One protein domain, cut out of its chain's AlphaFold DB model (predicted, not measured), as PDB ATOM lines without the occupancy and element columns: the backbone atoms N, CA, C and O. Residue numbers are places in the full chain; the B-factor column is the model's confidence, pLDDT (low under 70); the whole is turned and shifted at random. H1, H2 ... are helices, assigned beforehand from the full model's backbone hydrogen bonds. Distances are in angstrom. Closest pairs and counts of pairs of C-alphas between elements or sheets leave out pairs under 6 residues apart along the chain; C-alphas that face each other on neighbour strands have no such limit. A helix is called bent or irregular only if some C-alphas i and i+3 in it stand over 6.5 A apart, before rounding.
ATOM      1  N   SER A 231      21.447  46.927  -0.991       97.25
ATOM      2  CA  SER A 231      20.667  47.393  -2.144       97.25
ATOM      3  C   SER A 231      19.719  46.310  -2.667       97.25
ATOM      4  O   SER A 231      18.558  46.586  -2.975       97.25
ATOM      5  N   GLU A 232      20.180  45.058  -2.706       96.81
ATOM      6  CA  GLU A 232      19.371  43.913  -3.124       96.81
ATOM      7  C   GLU A 232      18.208  43.668  -2.152       96.81
ATOM      8  O   GLU A 232      17.058  43.502  -2.577       96.81
ATOM      9  N   VAL A 233      18.476  43.742  -0.841       97.00
ATOM     10  CA  VAL A 233      17.429  43.653   0.189       97.00
ATOM     11  C   VAL A 233      16.408  44.779   0.018       97.00
ATOM     12  O   VAL A 233      15.203  44.519  -0.004       97.00
ATOM     13  N   CYS A 234      16.860  46.020  -0.188       97.69
ATOM     14  CA  CYS A 234      15.974  47.155  -0.454       97.69
ATOM     15  C   CYS A 234      15.106  46.942  -1.705       97.69
ATOM     16  O   CYS A 234      13.920  47.284  -1.696       97.69
ATOM     17  N   GLY A 235      15.666  46.350  -2.765       97.88
ATOM     18  CA  GLY A 235      14.940  45.994  -3.984       97.88
ATOM     19  C   GLY A 235      13.815  44.982  -3.736       97.88
ATOM     20  O   GLY A 235      12.692  45.176  -4.214       97.88
ATOM     21  N   ARG A 236      14.073  43.944  -2.928       97.81
ATOM     22  CA  ARG A 236      13.040  42.973  -2.520       97.81
ATOM     23  C   ARG A 236      11.959  43.607  -1.651       97.81
ATOM     24  O   ARG A 236      10.777  43.400  -1.921       97.81
ATOM     25  N   VAL A 237      12.342  44.429  -0.672       98.12
ATOM     26  CA  VAL A 237      11.396  45.178   0.174       98.12
ATOM     27  C   VAL A 237      10.487  46.067  -0.680       98.12
ATOM     28  O   VAL A 237       9.270  46.060  -0.507       98.12
ATOM     29  N   HIS A 238      11.052  46.807  -1.637       98.31
ATOM     30  CA  HIS A 238      10.280  47.657  -2.544       98.31
ATOM     31  C   HIS A 238       9.311  46.854  -3.422       98.31
ATOM     32  O   HIS A 238       8.176  47.283  -3.636       98.31
ATOM     33  N   SER A 239       9.745  45.692  -3.915       98.25
ATOM     34  CA  SER A 239       8.915  44.807  -4.739       98.25
ATOM     35  C   SER A 239       7.731  44.257  -3.938       98.25
ATOM     36  O   SER A 239       6.590  44.395  -4.375       98.25
ATOM     37  N   ALA A 240       7.984  43.754  -2.722       98.25
ATOM     38  CA  ALA A 240       6.945  43.266  -1.813       98.25
ATOM     39  C   ALA A 240       5.938  44.367  -1.429       98.25
ATOM     40  O   ALA A 240       4.728  44.142  -1.448       98.25
ATOM     41  N   LEU A 241       6.423  45.585  -1.143       98.44
ATOM     42  CA  LEU A 241       5.555  46.742  -0.901       98.44
ATOM     43  C   LEU A 241       4.707  47.080  -2.125       98.44
ATOM     44  O   LEU A 241       3.519  47.335  -1.980       98.44
ATOM     45  N   SER A 242       5.295  47.097  -3.322       98.00
ATOM     46  CA  SER A 242       4.580  47.463  -4.551       98.00
ATOM     47  C   SER A 242       3.378  46.556  -4.800       98.00
ATOM     48  O   SER A 242       2.291  47.056  -5.083       98.00
ATOM     49  N   GLU A 243       3.561  45.246  -4.642       97.88
ATOM     50  CA  GLU A 243       2.496  44.254  -4.786       97.88
ATOM     51  C   GLU A 243       1.424  44.410  -3.696       97.88
ATOM     52  O   GLU A 243       0.241  44.568  -4.004       97.88
ATOM     53  N   GLY A 244       1.834  44.445  -2.422       97.56
ATOM     54  CA  GLY A 244       0.899  44.521  -1.300       97.56
ATOM     55  C   GLY A 244       0.116  45.838  -1.241       97.56
ATOM     56  O   GLY A 244      -1.088  45.834  -0.997       97.56
ATOM     57  N   VAL A 245       0.773  46.974  -1.501       97.75
ATOM     58  CA  VAL A 245       0.119  48.293  -1.550       97.75
ATOM     59  C   VAL A 245      -0.859  48.350  -2.719       97.75
ATOM     60  O   VAL A 245      -1.947  48.900  -2.573       97.75
ATOM     61  N   TRP A 246      -0.496  47.804  -3.885       97.38
ATOM     62  CA  TRP A 246      -1.411  47.750  -5.022       97.38
ATOM     63  C   TRP A 246      -2.685  46.979  -4.676       97.38
ATOM     64  O   TRP A 246      -3.774  47.497  -4.916       97.38
ATOM     65  N   ALA A 247      -2.559  45.805  -4.048       96.44
ATOM     66  CA  ALA A 247      -3.708  45.035  -3.581       96.44
ATOM     67  C   ALA A 247      -4.587  45.853  -2.619       96.44
ATOM     68  O   ALA A 247      -5.787  45.979  -2.856       96.44
ATOM     69  N   ALA A 248      -3.997  46.492  -1.603       96.19
ATOM     70  CA  ALA A 248      -4.727  47.330  -0.646       96.19
ATOM     71  C   ALA A 248      -5.491  48.486  -1.320       96.19
ATOM     72  O   ALA A 248      -6.655  48.740  -1.013       96.19
ATOM     73  N   VAL A 249      -4.861  49.160  -2.288       96.19
ATOM     74  CA  VAL A 249      -5.477  50.270  -3.031       96.19
ATOM     75  C   VAL A 249      -6.672  49.807  -3.871       96.19
ATOM     76  O   VAL A 249      -7.635  50.558  -3.998       96.19
ATOM     77  N   GLN A 250      -6.651  48.587  -4.420       94.12
ATOM     78  CA  GLN A 250      -7.800  48.053  -5.165       94.12
ATOM     79  C   GLN A 250      -9.032  47.858  -4.269       94.12
ATOM     80  O   GLN A 250     -10.154  48.087  -4.717       94.12
ATOM     81  N   PHE A 251      -8.832  47.469  -3.006       92.12
ATOM     82  CA  PHE A 251      -9.928  47.232  -2.062       92.12
ATOM     83  C   PHE A 251     -10.488  48.509  -1.433       92.12
ATOM     84  O   PHE A 251     -11.672  48.549  -1.107       92.12
ATOM     85  N   ALA A 252      -9.680  49.561  -1.302       84.81
ATOM     86  CA  ALA A 252     -10.102  50.806  -0.660       84.81
ATOM     87  C   ALA A 252     -11.150  51.611  -1.471       84.81
ATOM     88  O   ALA A 252     -11.727  52.568  -0.960       84.81
ATOM     89  N   GLY A 253     -11.439  51.233  -2.724       76.50
ATOM     90  CA  GLY A 253     -12.403  51.929  -3.584       76.50
ATOM     91  C   GLY A 253     -11.889  53.284  -4.106       76.50
ATOM     92  O   GLY A 253     -10.686  53.547  -4.089       76.50
ATOM     93  N   PRO A 254     -12.761  54.171  -4.626       77.06
ATOM     94  CA  PRO A 254     -12.375  55.515  -5.064       77.06
ATOM     95  C   PRO A 254     -12.155  56.440  -3.854       77.06
ATOM     96  O   PRO A 254     -12.969  57.310  -3.559       77.06
ATOM     97  N   VAL A 255     -11.053  56.229  -3.133       79.31
ATOM     98  CA  VAL A 255     -10.737  56.940  -1.881       79.31
ATOM     99  C   VAL A 255     -10.059  58.298  -2.082       79.31
ATOM    100  O   VAL A 255     -10.174  59.173  -1.226       79.31
ATOM    101  N   GLU A 256      -9.346  58.507  -3.192       87.56
ATOM    102  CA  GLU A 256      -8.525  59.706  -3.405       87.56
ATOM    103  C   GLU A 256      -8.940  60.443  -4.690       87.56
ATOM    104  O   GLU A 256      -8.754  59.913  -5.785       87.56
ATOM    105  N   PRO A 257      -9.480  61.674  -4.595       90.31
ATOM    106  CA  PRO A 257      -9.904  62.432  -5.771       90.31
ATOM    107  C   PRO A 257      -8.739  62.956  -6.620       90.31
ATOM    108  O   PRO A 257      -8.931  63.249  -7.798       90.31
ATOM    109  N   THR A 258      -7.546  63.128  -6.039       93.31
ATOM    110  CA  THR A 258      -6.423  63.793  -6.719       93.31
ATOM    111  C   THR A 258      -5.447  62.851  -7.415       93.31
ATOM    112  O   THR A 258      -4.734  63.301  -8.311       93.31
ATOM    113  N   TRP A 259      -5.384  61.575  -7.026       93.81
ATOM    114  CA  TRP A 259      -4.426  60.600  -7.558       93.81
ATOM    115  C   TRP A 259      -5.154  59.423  -8.183       93.81
ATOM    116  O   TRP A 259      -6.097  58.880  -7.613       93.81
ATOM    117  N   THR A 260      -4.653  58.973  -9.329       94.88
ATOM    118  CA  THR A 260      -5.061  57.672  -9.867       94.88
ATOM    119  C   THR A 260      -4.640  56.547  -8.905       94.88
ATOM    120  O   THR A 260      -3.644  56.701  -8.187       94.88
ATOM    121  N   PRO A 261      -5.321  55.384  -8.894       95.44
ATOM    122  CA  PRO A 261      -4.916  54.240  -8.069       95.44
ATOM    123  C   PRO A 261      -3.436  53.851  -8.243       95.44
ATOM    124  O   PRO A 261      -2.747  53.516  -7.279       95.44
ATOM    125  N   GLN A 262      -2.910  53.953  -9.468       96.00
ATOM    126  CA  GLN A 262      -1.510  53.674  -9.795       96.00
ATOM    127  C   GLN A 262      -0.560  54.704  -9.174       96.00
ATOM    128  O   GLN A 262       0.491  54.343  -8.643       96.00
ATOM    129  N   GLU A 263      -0.915  55.989  -9.218       96.00
ATOM    130  CA  GLU A 263      -0.129  57.047  -8.579       96.00
ATOM    131  C   GLU A 263      -0.163  56.943  -7.057       96.00
ATOM    132  O   GLU A 263       0.882  57.113  -6.427       96.00
ATOM    133  N   LEU A 264      -1.329  56.638  -6.478       96.25
ATOM    134  CA  LEU A 264      -1.488  56.404  -5.046       96.25
ATOM    135  C   LEU A 264      -0.589  55.248  -4.597       96.25
ATOM    136  O   LEU A 264       0.263  55.451  -3.731       96.25
ATOM    137  N   SER A 265      -0.691  54.086  -5.250       97.06
ATOM    138  CA  SER A 265       0.152  52.921  -4.956       97.06
ATOM    139  C   SER A 265       1.643  53.256  -5.068       97.06
ATOM    140  O   SER A 265       2.398  53.083  -4.111       97.06
ATOM    141  N   LYS A 266       2.070  53.867  -6.183       97.50
ATOM    142  CA  LYS A 266       3.469  54.269  -6.399       97.50
ATOM    143  C   LYS A 266       3.991  55.220  -5.316       97.50
ATOM    144  O   LYS A 266       5.150  55.110  -4.907       97.50
ATOM    145  N   ARG A 267       3.181  56.189  -4.878       97.69
ATOM    146  CA  ARG A 267       3.565  57.164  -3.843       97.69
ATOM    147  C   ARG A 267       3.642  56.516  -2.466       97.69
ATOM    148  O   ARG A 267       4.661  56.689  -1.800       97.69
ATOM    149  N   VAL A 268       2.629  55.746  -2.075       97.75
ATOM    150  CA  VAL A 268       2.594  55.041  -0.785       97.75
ATOM    151  C   VAL A 268       3.777  54.082  -0.668       97.75
ATOM    152  O   VAL A 268       4.543  54.188   0.288       97.75
ATOM    153  N   THR A 269       4.026  53.253  -1.687       98.44
ATOM    154  CA  THR A 269       5.203  52.371  -1.744       98.44
ATOM    155  C   THR A 269       6.503  53.141  -1.535       98.44
ATOM    156  O   THR A 269       7.343  52.726  -0.740       98.44
ATOM    157  N   ARG A 270       6.671  54.293  -2.202       98.38
ATOM    158  CA  ARG A 270       7.865  55.137  -2.045       98.38
ATOM    159  C   ARG A 270       8.020  55.664  -0.620       98.38
ATOM    160  O   ARG A 270       9.147  55.760  -0.140       98.38
ATOM    161  N   TYR A 271       6.936  56.067   0.040       98.38
ATOM    162  CA  TYR A 271       7.007  56.555   1.418       98.38
ATOM    163  C   TYR A 271       7.397  55.435   2.382       98.38
ATOM    164  O   TYR A 271       8.304  55.629   3.187       98.38
ATOM    165  N   LEU A 272       6.795  54.253   2.242       98.38
ATOM    166  CA  LEU A 272       7.074  53.102   3.102       98.38
ATOM    167  C   LEU A 272       8.474  52.517   2.865       98.38
ATOM    168  O   LEU A 272       9.160  52.147   3.818       98.38
ATOM    169  N   SER A 273       8.956  52.491   1.618       98.00
ATOM    170  CA  SER A 273      10.274  51.929   1.294       98.00
ATOM    171  C   SER A 273      11.427  52.718   1.918       98.00
ATOM    172  O   SER A 273      12.497  52.151   2.143       98.00
ATOM    173  N   LYS A 274      11.227  54.002   2.261       97.94
ATOM    174  CA  LYS A 274      12.219  54.809   2.999       97.94
ATOM    175  C   LYS A 274      12.653  54.154   4.309       97.94
ATOM    176  O   LYS A 274      13.808  54.302   4.695       97.94
ATOM    177  N   GLY A 275      11.767  53.385   4.947       97.56
ATOM    178  CA  GLY A 275      12.074  52.700   6.198       97.56
ATOM    179  C   GLY A 275      13.249  51.724   6.104       97.56
ATOM    180  O   GLY A 275      13.977  51.572   7.080       97.56
ATOM    181  N   ALA A 276      13.471  51.114   4.933       97.94
ATOM    182  CA  ALA A 276      14.475  50.066   4.728       97.94
ATOM    183  C   ALA A 276      15.865  50.578   4.298       97.94
ATOM    184  O   ALA A 276      16.806  49.797   4.212       97.94
ATOM    185  N   HIS A 277      16.035  51.885   4.066       97.69
ATOM    186  CA  HIS A 277      17.280  52.449   3.510       97.69
ATOM    187  C   HIS A 277      18.476  52.434   4.477       97.69
ATOM    188  O   HIS A 277      19.565  52.870   4.119       97.69
ATOM    189  N   SER A 278      18.290  51.967   5.708       97.50
ATOM    190  CA  SER A 278      19.340  51.926   6.720       97.50
ATOM    191  C   SER A 278      20.031  50.564   6.711       97.50
ATOM    192  O   SER A 278      19.355  49.575   7.000       97.50
ATOM    193  N   PRO A 279      21.349  50.498   6.460       97.00
ATOM    194  CA  PRO A 279      22.080  49.230   6.427       97.00
ATOM    195  C   PRO A 279      22.109  48.530   7.791       97.00
ATOM    196  O   PRO A 279      22.042  47.307   7.848       97.00
ATOM    197  N   ASP A 280      22.084  49.294   8.890       97.19
ATOM    198  CA  ASP A 280      22.058  48.762  10.261       97.19
ATOM    199  C   ASP A 280      20.884  47.807  10.541       97.19
ATOM    200  O   ASP A 280      20.941  47.022  11.481       97.19
ATOM    201  N   LEU A 281      19.813  47.845   9.738       96.81
ATOM    202  CA  LEU A 281      18.686  46.922   9.900       96.81
ATOM    203  C   LEU A 281      19.091  45.460   9.679       96.81
ATOM    204  O   LEU A 281      18.440  44.574  10.216       96.81
ATOM    205  N   LEU A 282      20.146  45.199   8.903       96.12
ATOM    206  CA  LEU A 282      20.598  43.835   8.623       96.12
ATOM    207  C   LEU A 282      21.458  43.255   9.747       96.12
ATOM    208  O   LEU A 282      21.574  42.037   9.844       96.12
ATOM    209  N   THR A 283      22.036  44.098  10.605       94.81
ATOM    210  CA  THR A 283      22.940  43.675  11.688       94.81
ATOM    211  C   THR A 283      22.242  43.545  13.044       94.81
ATOM    212  O   THR A 283      22.819  43.001  13.984       94.81
ATOM    213  N   MET A 284      21.009  44.041  13.155       96.06
ATOM    214  CA  MET A 284      20.192  43.985  14.368       96.06
ATOM    215  C   MET A 284      19.464  42.640  14.510       96.06
ATOM    216  O   MET A 284      19.221  41.965  13.507       96.06
ATOM    217  N   PRO A 285      19.047  42.266  15.736       95.38
ATOM    218  CA  PRO A 285      18.022  41.245  15.931       95.38
ATOM    219  C   PRO A 285      16.792  41.533  15.063       95.38
ATOM    220  O   PRO A 285      16.411  42.695  14.881       95.38
ATOM    221  N   TRP A 286      16.188  40.486  14.501       95.94
ATOM    222  CA  TRP A 286      15.139  40.631  13.489       95.94
ATOM    223  C   TRP A 286      13.937  41.438  14.000       95.94
ATOM    224  O   TRP A 286      13.351  42.214  13.249       95.94
ATOM    225  N   ASP A 287      13.582  41.288  15.273       96.69
ATOM    226  CA  ASP A 287      12.461  41.962  15.916       96.69
ATOM    227  C   ASP A 287      12.742  43.464  16.047       96.69
ATOM    228  O   ASP A 287      11.918  44.299  15.661       96.69
ATOM    229  N   GLU A 288      13.945  43.834  16.487       97.31
ATOM    230  CA  GLU A 288      14.377  45.231  16.507       97.31
ATOM    231  C   GLU A 288      14.437  45.822  15.089       97.31
ATOM    232  O   GLU A 288      13.966  46.944  14.867       97.31
ATOM    233  N   ALA A 289      14.954  45.068  14.113       97.56
ATOM    234  CA  ALA A 289      15.029  45.492  12.718       97.56
ATOM    235  C   ALA A 289      13.635  45.777  12.135       97.56
ATOM    236  O   ALA A 289      13.407  46.846  11.562       97.56
ATOM    237  N   VAL A 290      12.678  44.864  12.333       98.06
ATOM    238  CA  VAL A 290      11.278  45.038  11.916       98.06
ATOM    239  C   VAL A 290      10.650  46.235  12.629       98.06
ATOM    240  O   VAL A 290      10.024  47.076  11.982       98.06
ATOM    241  N   GLY A 291      10.863  46.373  13.941       97.56
ATOM    242  CA  GLY A 291      10.377  47.511  14.722       97.56
ATOM    243  C   GLY A 291      10.858  48.856  14.169       97.56
ATOM    244  O   GLY A 291      10.037  49.726  13.867       97.56
ATOM    245  N   ARG A 292      12.172  49.000  13.952       98.00
ATOM    246  CA  ARG A 292      12.781  50.227  13.409       98.00
ATOM    247  C   ARG A 292      12.388  50.501  11.961       98.00
ATOM    248  O   ARG A 292      12.223  51.665  11.585       98.00
ATOM    249  N   TYR A 293      12.246  49.456  11.145       98.31
ATOM    250  CA  TYR A 293      11.726  49.574   9.785       98.31
ATOM    251  C   TYR A 293      10.324  50.193   9.798       98.31
ATOM    252  O   TYR A 293      10.096  51.202   9.124       98.31
ATOM    253  N   LEU A 294       9.414  49.643  10.612       98.25
ATOM    254  CA  LEU A 294       8.034  50.116  10.720       98.25
ATOM    255  C   LEU A 294       7.952  51.549  11.250       98.25
ATOM    256  O   LEU A 294       7.174  52.331  10.713       98.25
ATOM    257  N   ASP A 295       8.768  51.922  12.242       97.12
ATOM    258  CA  ASP A 295       8.830  53.303  12.745       97.12
ATOM    259  C   ASP A 295       9.133  54.300  11.629       97.12
ATOM    260  O   ASP A 295       8.403  55.271  11.431       97.12
ATOM    261  N   ARG A 296      10.190  54.040  10.856       98.06
ATOM    262  CA  ARG A 296      10.635  54.940   9.785       98.06
ATOM    263  C   ARG A 296       9.681  54.944   8.592       98.06
ATOM    264  O   ARG A 296       9.436  56.004   8.003       98.06
ATOM    265  N   ALA A 297       9.142  53.777   8.234       98.12
ATOM    266  CA  ALA A 297       8.155  53.634   7.168       98.12
ATOM    267  C   ALA A 297       6.876  54.411   7.510       98.12
ATOM    268  O   ALA A 297       6.426  55.240   6.717       98.12
ATOM    269  N   MET A 298       6.344  54.217   8.719       97.94
ATOM    270  CA  MET A 298       5.130  54.894   9.170       97.94
ATOM    271  C   MET A 298       5.341  56.381   9.401       97.94
ATOM    272  O   MET A 298       4.494  57.162   8.991       97.94
ATOM    273  N   GLN A 299       6.479  56.813   9.946       96.56
ATOM    274  CA  GLN A 299       6.792  58.241  10.051       96.56
ATOM    275  C   GLN A 299       6.747  58.928   8.676       96.56
ATOM    276  O   GLN A 299       6.165  60.004   8.531       96.56
ATOM    277  N   SER A 300       7.324  58.289   7.653       97.69
ATOM    278  CA  SER A 300       7.312  58.804   6.279       97.69
ATOM    279  C   SER A 300       5.905  58.822   5.676       97.69
ATOM    280  O   SER A 300       5.552  59.773   4.980       97.69
ATOM    281  N   TYR A 301       5.108  57.784   5.936       97.75
ATOM    282  CA  TYR A 301       3.733  57.674   5.454       97.75
ATOM    283  C   TYR A 301       2.796  58.674   6.141       97.75
ATOM    284  O   TYR A 301       2.147  59.457   5.454       97.75
ATOM    285  N   THR A 302       2.795  58.743   7.475       96.19
ATOM    286  CA  THR A 302       2.009  59.708   8.257       96.19
ATOM    287  C   THR A 302       2.358  61.146   7.884       96.19
ATOM    288  O   THR A 302       1.460  61.949   7.665       96.19
ATOM    289  N   SER A 303       3.642  61.482   7.720       95.94
ATOM    290  CA  SER A 303       4.034  62.840   7.318       95.94
ATOM    291  C   SER A 303       3.531  63.233   5.925       95.94
ATOM    292  O   SER A 303       3.361  64.422   5.665       95.94
ATOM    293  N   ALA A 304       3.352  62.276   5.012       97.00
ATOM    294  CA  ALA A 304       2.931  62.551   3.641       97.00
ATOM    295  C   ALA A 304       1.412  62.439   3.438       97.00
ATOM    296  O   ALA A 304       0.857  63.085   2.545       97.00
ATOM    297  N   CYS A 305       0.756  61.589   4.228       96.19
ATOM    298  CA  CYS A 305      -0.621  61.165   4.008       96.19
ATOM    299  C   CYS A 305      -1.537  61.370   5.221       96.19
ATOM    300  O   CYS A 305      -2.731  61.182   5.056       96.19
ATOM    301  N   GLY A 306      -1.041  61.773   6.395       94.50
ATOM    302  CA  GLY A 306      -1.819  61.803   7.646       94.50
ATOM    303  C   GLY A 306      -3.079  62.677   7.620       94.50
ATOM    304  O   GLY A 306      -4.053  62.367   8.301       94.50
ATOM    305  N   ASP A 307      -3.095  63.720   6.787       93.19
ATOM    306  CA  ASP A 307      -4.256  64.607   6.617       93.19
ATOM    307  C   ASP A 307      -5.254  64.114   5.559       93.19
ATOM    308  O   ASP A 307      -6.299  64.730   5.337       93.19
ATOM    309  N   ARG A 308      -4.940  63.023   4.856       93.81
ATOM    310  CA  ARG A 308      -5.809  62.478   3.813       93.81
ATOM    311  C   ARG A 308      -6.978  61.722   4.450       93.81
ATOM    312  O   ARG A 308      -6.754  60.964   5.391       93.81
ATOM    313  N   PRO A 309      -8.211  61.860   3.928       90.69
ATOM    314  CA  PRO A 309      -9.385  61.221   4.525       90.69
ATOM    315  C   PRO A 309      -9.276  59.691   4.536       90.69
ATOM    316  O   PRO A 309      -9.668  59.063   5.507       90.69
ATOM    317  N   TRP A 310      -8.650  59.114   3.508       92.38
ATOM    318  CA  TRP A 310      -8.445  57.673   3.348       92.38
ATOM    319  C   TRP A 310      -7.241  57.106   4.104       92.38
ATOM    320  O   TRP A 310      -6.985  55.906   4.028       92.38
ATOM    321  N   PHE A 311      -6.460  57.943   4.795       94.50
ATOM    322  CA  PHE A 311      -5.233  57.521   5.480       94.50
ATOM    323  C   PHE A 311      -5.465  56.345   6.435       94.50
ATOM    324  O   PHE A 311      -4.626  55.456   6.544       94.50
ATOM    325  N   LEU A 312      -6.613  56.345   7.113       92.06
ATOM    326  CA  LEU A 312      -6.993  55.318   8.080       92.06
ATOM    327  C   LEU A 312      -7.720  54.125   7.446       92.06
ATOM    328  O   LEU A 312      -7.828  53.088   8.092       92.06
ATOM    329  N   ASP A 313      -8.198  54.269   6.210       92.06
ATOM    330  CA  ASP A 313      -8.999  53.254   5.516       92.06
ATOM    331  C   ASP A 313      -8.132  52.288   4.696       92.06
ATOM    332  O   ASP A 313      -8.583  51.216   4.292       92.06
ATOM    333  N   LEU A 314      -6.877  52.657   4.429       95.50
ATOM    334  CA  LEU A 314      -5.957  51.840   3.650       95.50
ATOM    335  C   LEU A 314      -5.283  50.781   4.537       95.50
ATOM    336  O   LEU A 314      -4.344  51.080   5.277       95.50
ATOM    337  N   ASP A 315      -5.721  49.524   4.425       96.06
ATOM    338  CA  ASP A 315      -5.093  48.409   5.139       96.06
ATOM    339  C   ASP A 315      -3.754  48.008   4.495       96.06
ATOM    340  O   ASP A 315      -3.694  47.325   3.473       96.06
ATOM    341  N   LEU A 316      -2.654  48.431   5.120       97.62
ATOM    342  CA  LEU A 316      -1.287  48.143   4.676       97.62
ATOM    343  C   LEU A 316      -0.649  46.965   5.419       97.62
ATOM    344  O   LEU A 316       0.551  46.724   5.265       97.62
ATOM    345  N   THR A 317      -1.426  46.216   6.201       97.44
ATOM    346  CA  THR A 317      -0.932  45.122   7.044       97.44
ATOM    347  C   THR A 317      -0.157  44.080   6.239       97.44
ATOM    348  O   THR A 317       0.986  43.757   6.565       97.44
ATOM    349  N   GLN A 318      -0.741  43.596   5.138       97.75
ATOM    350  CA  GLN A 318      -0.108  42.586   4.283       97.75
ATOM    351  C   GLN A 318       1.128  43.134   3.562       97.75
ATOM    352  O   GLN A 318       2.150  42.454   3.478       97.75
ATOM    353  N   ALA A 319       1.066  44.384   3.091       98.31
ATOM    354  CA  ALA A 319       2.179  45.032   2.402       98.31
ATOM    355  C   ALA A 319       3.396  45.197   3.321       98.31
ATOM    356  O   ALA A 319       4.510  44.820   2.958       98.31
ATOM    357  N   LEU A 320       3.180  45.718   4.531       98.50
ATOM    358  CA  LEU A 320       4.228  45.902   5.531       98.50
ATOM    359  C   LEU A 320       4.747  44.571   6.073       98.50
ATOM    360  O   LEU A 320       5.946  44.451   6.309       98.50
ATOM    361  N   GLY A 321       3.886  43.562   6.214       98.19
ATOM    362  CA  GLY A 321       4.295  42.208   6.572       98.19
ATOM    363  C   GLY A 321       5.207  41.571   5.521       98.19
ATOM    364  O   GLY A 321       6.277  41.069   5.861       98.19
ATOM    365  N   GLY A 322       4.831  41.633   4.241       98.12
ATOM    366  CA  GLY A 322       5.665  41.131   3.145       98.12
ATOM    367  C   GLY A 322       7.009  41.859   3.050       98.12
ATOM    368  O   GLY A 322       8.052  41.231   2.873       98.12
ATOM    369  N   ALA A 323       6.995  43.177   3.245       98.50
ATOM    370  CA  ALA A 323       8.190  44.012   3.283       98.50
ATOM    371  C   ALA A 323       9.118  43.671   4.459       98.50
ATOM    372  O   ALA A 323      10.323  43.504   4.270       98.50
ATOM    373  N   ALA A 324       8.560  43.523   5.661       98.31
ATOM    374  CA  ALA A 324       9.291  43.112   6.853       98.31
ATOM    375  C   ALA A 324       9.900  41.712   6.681       98.31
ATOM    376  O   ALA A 324      11.059  41.501   7.024       98.31
ATOM    377  N   TRP A 325       9.165  40.773   6.078       97.94
ATOM    378  CA  TRP A 325       9.687  39.441   5.771       97.94
ATOM    379  C   TRP A 325      10.867  39.492   4.793       97.94
ATOM    380  O   TRP A 325      11.908  38.895   5.056       97.94
ATOM    381  N   ALA A 326      10.747  40.263   3.708       97.56
ATOM    382  CA  ALA A 326      11.828  40.446   2.738       97.56
ATOM    383  C   ALA A 326      13.090  41.077   3.357       97.56
ATOM    384  O   ALA A 326      14.203  40.731   2.960       97.56
ATOM    385  N   LEU A 327      12.918  41.985   4.326       97.31
ATOM    386  CA  LEU A 327      14.013  42.574   5.097       97.31
ATOM    387  C   LEU A 327      14.724  41.511   5.941       97.31
ATOM    388  O   LEU A 327      15.944  41.383   5.873       97.31
ATOM    389  N   VAL A 328      13.959  40.735   6.710       96.44
ATOM    390  CA  VAL A 328      14.510  39.735   7.630       96.44
ATOM    391  C   VAL A 328      15.215  38.599   6.895       96.44
ATOM    392  O   VAL A 328      16.263  38.151   7.346       96.44
ATOM    393  N   GLN A 329      14.710  38.176   5.734       94.69
ATOM    394  CA  GLN A 329      15.381  37.167   4.907       94.69
ATOM    395  C   GLN A 329      16.793  37.581   4.465       94.69
ATOM    396  O   GLN A 329      17.604  36.711   4.154       94.69
ATOM    397  N   GLY A 330      17.080  38.886   4.426       93.62
ATOM    398  CA  GLY A 330      18.411  39.405   4.121       93.62
ATOM    399  C   GLY A 330      19.322  39.600   5.325       93.62
ATOM    400  O   GLY A 330      20.495  39.914   5.142       93.62
ATOM    401  N   SER A 331      18.812  39.424   6.544       93.12
ATOM    402  CA  SER A 331      19.621  39.520   7.753       93.12
ATOM    403  C   SER A 331      20.234  38.156   8.100       93.12
ATOM    404  O   SER A 331      19.521  37.149   8.138       93.12
ATOM    405  N   PRO A 332      21.540  38.092   8.413       90.06
ATOM    406  CA  PRO A 332      22.159  36.894   8.973       90.06
ATOM    407  C   PRO A 332      21.853  36.698  10.471       90.06
ATOM    408  O   PRO A 332      22.349  35.738  11.063       90.06
ATOM    409  N   ALA A 333      21.093  37.601  11.109       87.94
ATOM    410  CA  ALA A 333      20.823  37.549  12.541       87.94
ATOM    411  C   ALA A 333      20.061  36.275  12.944       87.94
ATOM    412  O   ALA A 333      19.160  35.808  12.244       87.94
ATOM    413  N   ARG A 334      20.427  35.728  14.109       85.75
ATOM    414  CA  ARG A 334      19.762  34.585  14.749       85.75
ATOM    415  C   ARG A 334      19.138  34.996  16.088       85.75
ATOM    416  O   ARG A 334      19.687  35.889  16.740       85.75
ATOM    417  N   PRO A 335      18.046  34.341  16.526       90.12
ATOM    418  CA  PRO A 335      17.319  33.261  15.842       90.12
ATOM    419  C   PRO A 335      16.557  33.760  14.605       90.12
ATOM    420  O   PRO A 335      16.200  34.935  14.530       90.12
ATOM    421  N   ARG A 336      16.330  32.887  13.618       89.06
ATOM    422  CA  ARG A 336      15.538  33.238  12.429       89.06
ATOM    423  C   ARG A 336      14.054  33.182  12.753       89.06
ATOM    424  O   ARG A 336      13.625  32.104  13.138       89.06
ATOM    425  N   PRO A 337      13.274  34.256  12.539       93.69
ATOM    426  CA  PRO A 337      11.850  34.225  12.814       93.69
ATOM    427  C   PRO A 337      11.088  33.349  11.827       93.69
ATOM    428  O   PRO A 337      11.445  33.249  10.648       93.69
ATOM    429  N   GLN A 338       9.952  32.826  12.272       90.12
ATOM    430  CA  GLN A 338       8.978  32.248  11.361       90.12
ATOM    431  C   GLN A 338       8.257  33.364  10.599       90.12
ATOM    432  O   GLN A 338       7.988  34.445  11.129       90.12
ATOM    433  N   ARG A 339       7.862  33.095   9.349       93.56
ATOM    434  CA  ARG A 339       7.139  34.080   8.529       93.56
ATOM    435  C   ARG A 339       5.880  34.595   9.228       93.56
ATOM    436  O   ARG A 339       5.618  35.793   9.189       93.56
ATOM    437  N   ALA A 340       5.127  33.711   9.881       92.12
ATOM    438  CA  ALA A 340       3.914  34.078  10.608       92.12
ATOM    439  C   ALA A 340       4.188  35.092  11.737       92.12
ATOM    440  O   ALA A 340       3.443  36.061  11.867       92.12
ATOM    441  N   GLU A 341       5.284  34.923  12.487       94.25
ATOM    442  CA  GLU A 341       5.698  35.838  13.561       94.25
ATOM    443  C   GLU A 341       6.011  37.235  13.010       94.25
ATOM    444  O   GLU A 341       5.519  38.235  13.535       94.25
ATOM    445  N   VAL A 342       6.766  37.312  11.905       97.06
ATOM    446  CA  VAL A 342       7.106  38.594  11.263       97.06
ATOM    447  C   VAL A 342       5.856  39.301  10.744       97.06
ATOM    448  O   VAL A 342       5.694  40.501  10.965       97.06
ATOM    449  N   LEU A 343       4.949  38.568  10.089       96.56
ATOM    450  CA  LEU A 343       3.681  39.120   9.604       96.56
ATOM    451  C   LEU A 343       2.821  39.643  10.761       96.56
ATOM    452  O   LEU A 343       2.301  40.755  10.677       96.56
ATOM    453  N   GLN A 344       2.705  38.883  11.853       95.31
ATOM    454  CA  GLN A 344       1.938  39.287  13.030       95.31
ATOM    455  C   GLN A 344       2.548  40.520  13.712       95.31
ATOM    456  O   GLN A 344       1.824  41.452  14.072       95.31
ATOM    457  N   MET A 345       3.874  40.556  13.863       96.81
ATOM    458  CA  MET A 345       4.583  41.701  14.429       96.81
ATOM    459  C   MET A 345       4.411  42.952  13.562       96.81
ATOM    460  O   MET A 345       4.144  44.033  14.094       96.81
ATOM    461  N   ALA A 346       4.513  42.814  12.238       97.88
ATOM    462  CA  ALA A 346       4.310  43.913  11.302       97.88
ATOM    463  C   ALA A 346       2.872  44.437  11.325       97.88
ATOM    464  O   ALA A 346       2.671  45.647  11.415       97.88
ATOM    465  N   ALA A 347       1.887  43.536  11.326       96.75
ATOM    466  CA  ALA A 347       0.471  43.867  11.449       96.75
ATOM    467  C   ALA A 347       0.185  44.673  12.715       96.75
ATOM    468  O   ALA A 347      -0.346  45.782  12.660       96.75
ATOM    469  N   ARG A 348       0.611  44.144  13.865       94.44
ATOM    470  CA  ARG A 348       0.447  44.811  15.155       94.44
ATOM    471  C   ARG A 348       1.143  46.169  15.169       94.44
ATOM    472  O   ARG A 348       0.537  47.166  15.540       94.44
ATOM    473  N   GLY A 349       2.395  46.221  14.717       96.25
ATOM    474  CA  GLY A 349       3.168  47.457  14.679       96.25
ATOM    475  C   GLY A 349       2.562  48.523  13.759       96.25
ATOM    476  O   GLY A 349       2.657  49.712  14.068       96.25
ATOM    477  N   PHE A 350       1.943  48.127  12.649       97.25
ATOM    478  CA  PHE A 350       1.211  49.031  11.767       97.25
ATOM    479  C   PHE A 350      -0.033  49.602  12.455       97.25
ATOM    480  O   PHE A 350      -0.175  50.823  12.549       97.25
ATOM    481  N   LEU A 351      -0.888  48.726  12.990       94.44
ATOM    482  CA  LEU A 351      -2.130  49.112  13.660       94.44
ATOM    483  C   LEU A 351      -1.871  49.997  14.885       94.44
ATOM    484  O   LEU A 351      -2.548  51.009  15.052       94.44
ATOM    485  N   ASP A 352      -0.850  49.686  15.687       93.50
ATOM    486  CA  ASP A 352      -0.454  50.496  16.845       93.50
ATOM    487  C   ASP A 352      -0.073  51.930  16.422       93.50
ATOM    488  O   ASP A 352      -0.457  52.905  17.074       93.50
ATOM    489  N   ARG A 353       0.636  52.086  15.294       96.00
ATOM    490  CA  ARG A 353       1.052  53.399  14.765       96.00
ATOM    491  C   ARG A 353      -0.100  54.163  14.114       96.00
ATOM    492  O   ARG A 353      -0.179  55.380  14.286       96.00
ATOM    493  N   LEU A 354      -1.018  53.480  13.424       94.50
ATOM    494  CA  LEU A 354      -2.255  54.094  12.929       94.50
ATOM    495  C   LEU A 354      -3.137  54.582  14.078       94.50
ATOM    496  O   LEU A 354      -3.559  55.740  14.082       94.50
ATOM    497  N   HIS A 355      -3.366  53.726  15.076       93.06
ATOM    498  CA  HIS A 355      -4.100  54.084  16.284       93.06
ATOM    499  C   HIS A 355      -3.457  55.297  16.955       93.06
ATOM    500  O   HIS A 355      -4.148  56.250  17.308       93.06
ATOM    501  N   ARG A 356      -2.124  55.311  17.072       95.19
ATOM    502  CA  ARG A 356      -1.407  56.446  17.649       95.19
ATOM    503  C   ARG A 356      -1.598  57.738  16.852       95.19
ATOM    504  O   ARG A 356      -1.893  58.768  17.449       95.19
ATOM    505  N   SER A 357      -1.494  57.686  15.525       95.06
ATOM    506  CA  SER A 357      -1.741  58.850  14.663       95.06
ATOM    507  C   SER A 357      -3.167  59.385  14.826       95.06
ATOM    508  O   SER A 357      -3.383  60.596  14.869       95.06
ATOM    509  N   ARG A 358      -4.147  58.483  14.938       94.81
ATOM    510  CA  ARG A 358      -5.555  58.834  15.135       94.81
ATOM    511  C   ARG A 358      -5.816  59.412  16.525       94.81
ATOM    512  O   ARG A 358      -6.591  60.358  16.655       94.81
ATOM    513  N   LEU A 359      -5.143  58.889  17.548       96.62
ATOM    514  CA  LEU A 359      -5.160  59.423  18.907       96.62
ATOM    515  C   LEU A 359      -4.611  60.841  18.930       96.62
ATOM    516  O   LEU A 359      -5.290  61.726  19.430       96.62
TER     517      LEU A 359
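AT A GLANCE: This is residues 231 to 359 of the 529 residues of the protein "Hypothetical protein" of Alexandrium monilatum (UniProt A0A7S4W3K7). The long helix H1 folds back into H2 as a hairpin on one side of the domain, H4 and H7 make the other side, and the shorter H6 is in the core, packed on H1, H4 and H7. H2 also reaches H4, and the short H3 and H5 lie at opposite ends of the long axis. The printed part has 129 residues with seven named helices, H1 to H7 in order along the chain, and no named strand; the class is all helix. It is compact, with a radius of gyration of the C-alphas of 13.9 A and spans of 45 by 31 by 23 A.

IN THESE COORDINATES: H1, residues 231 to 251, begins at C-alpha 231 at (20.667, 47.393, -2.144) and is 30.6 A long. H7, residues 339 to 359, also has 21 residues, measures 30.0 A and ends at C-alpha 359 at (-5.160, 59.423, 18.907). H4, residues 286 to 305, is 27.6 A long, H2, residues 261 to 276, is 23.6 A, and H6, residues 317 to 328, is 16.4 A, starting at C-alpha 317 at (-0.932, 45.122, 7.044). H3 is residues 279 to 282. H5, residues 309 to 312, is irregular: C-alphas 309 and 312 are 7.3 A apart.

HOW THE PARTS SIT: H1, H2 and H6 form a bundle, a group of neighbouring helices. H1 touches H6 at a shallow tilt of 10 degrees, opposite ways; the closest C-alphas, of Gly 244 and Ala 319, are 4.0 A apart. H1 and H2 are a helical hairpin that touches at a tilt of 38 degrees, only just steep, closest at the C-alphas of Trp 246 and Ser 265, 5.4 A. H4 and H6 are the hubs, touching four helices each. H6 touches H7 at a steep tilt of 54 degrees, opposite ways, with the C-alphas of Gly 321 and Leu 343 closest at 4.4 A. H4 touches H2 at a steep tilt of 43 degrees, closest at the C-alphas of Gly 275 and Ala 297, 4.1 A. With residues 289 to 293 alone, H4 touches H3, closest at the C-alphas of Leu 281 and Ala 289, 4.8 A. H5 is close to H4 but not clearly touching it, the C-alphas of Cys 305 and Phe 311 being 6.1 A apart. H1 and H7 are apart. Every O i to N i+4 pair is within hydrogen-bond range in H1, H4, H6 and H7, and 9 of 12 are in H2; H3 and H5 are too short for such a pair.

THE WHOLE: The two C-alphas farthest apart, of Pro 257 and Arg 334, are 45.6 A apart. The printed part has no cut and no long link. Its mean pLDDT is 95.4, and no printed residue is under 70.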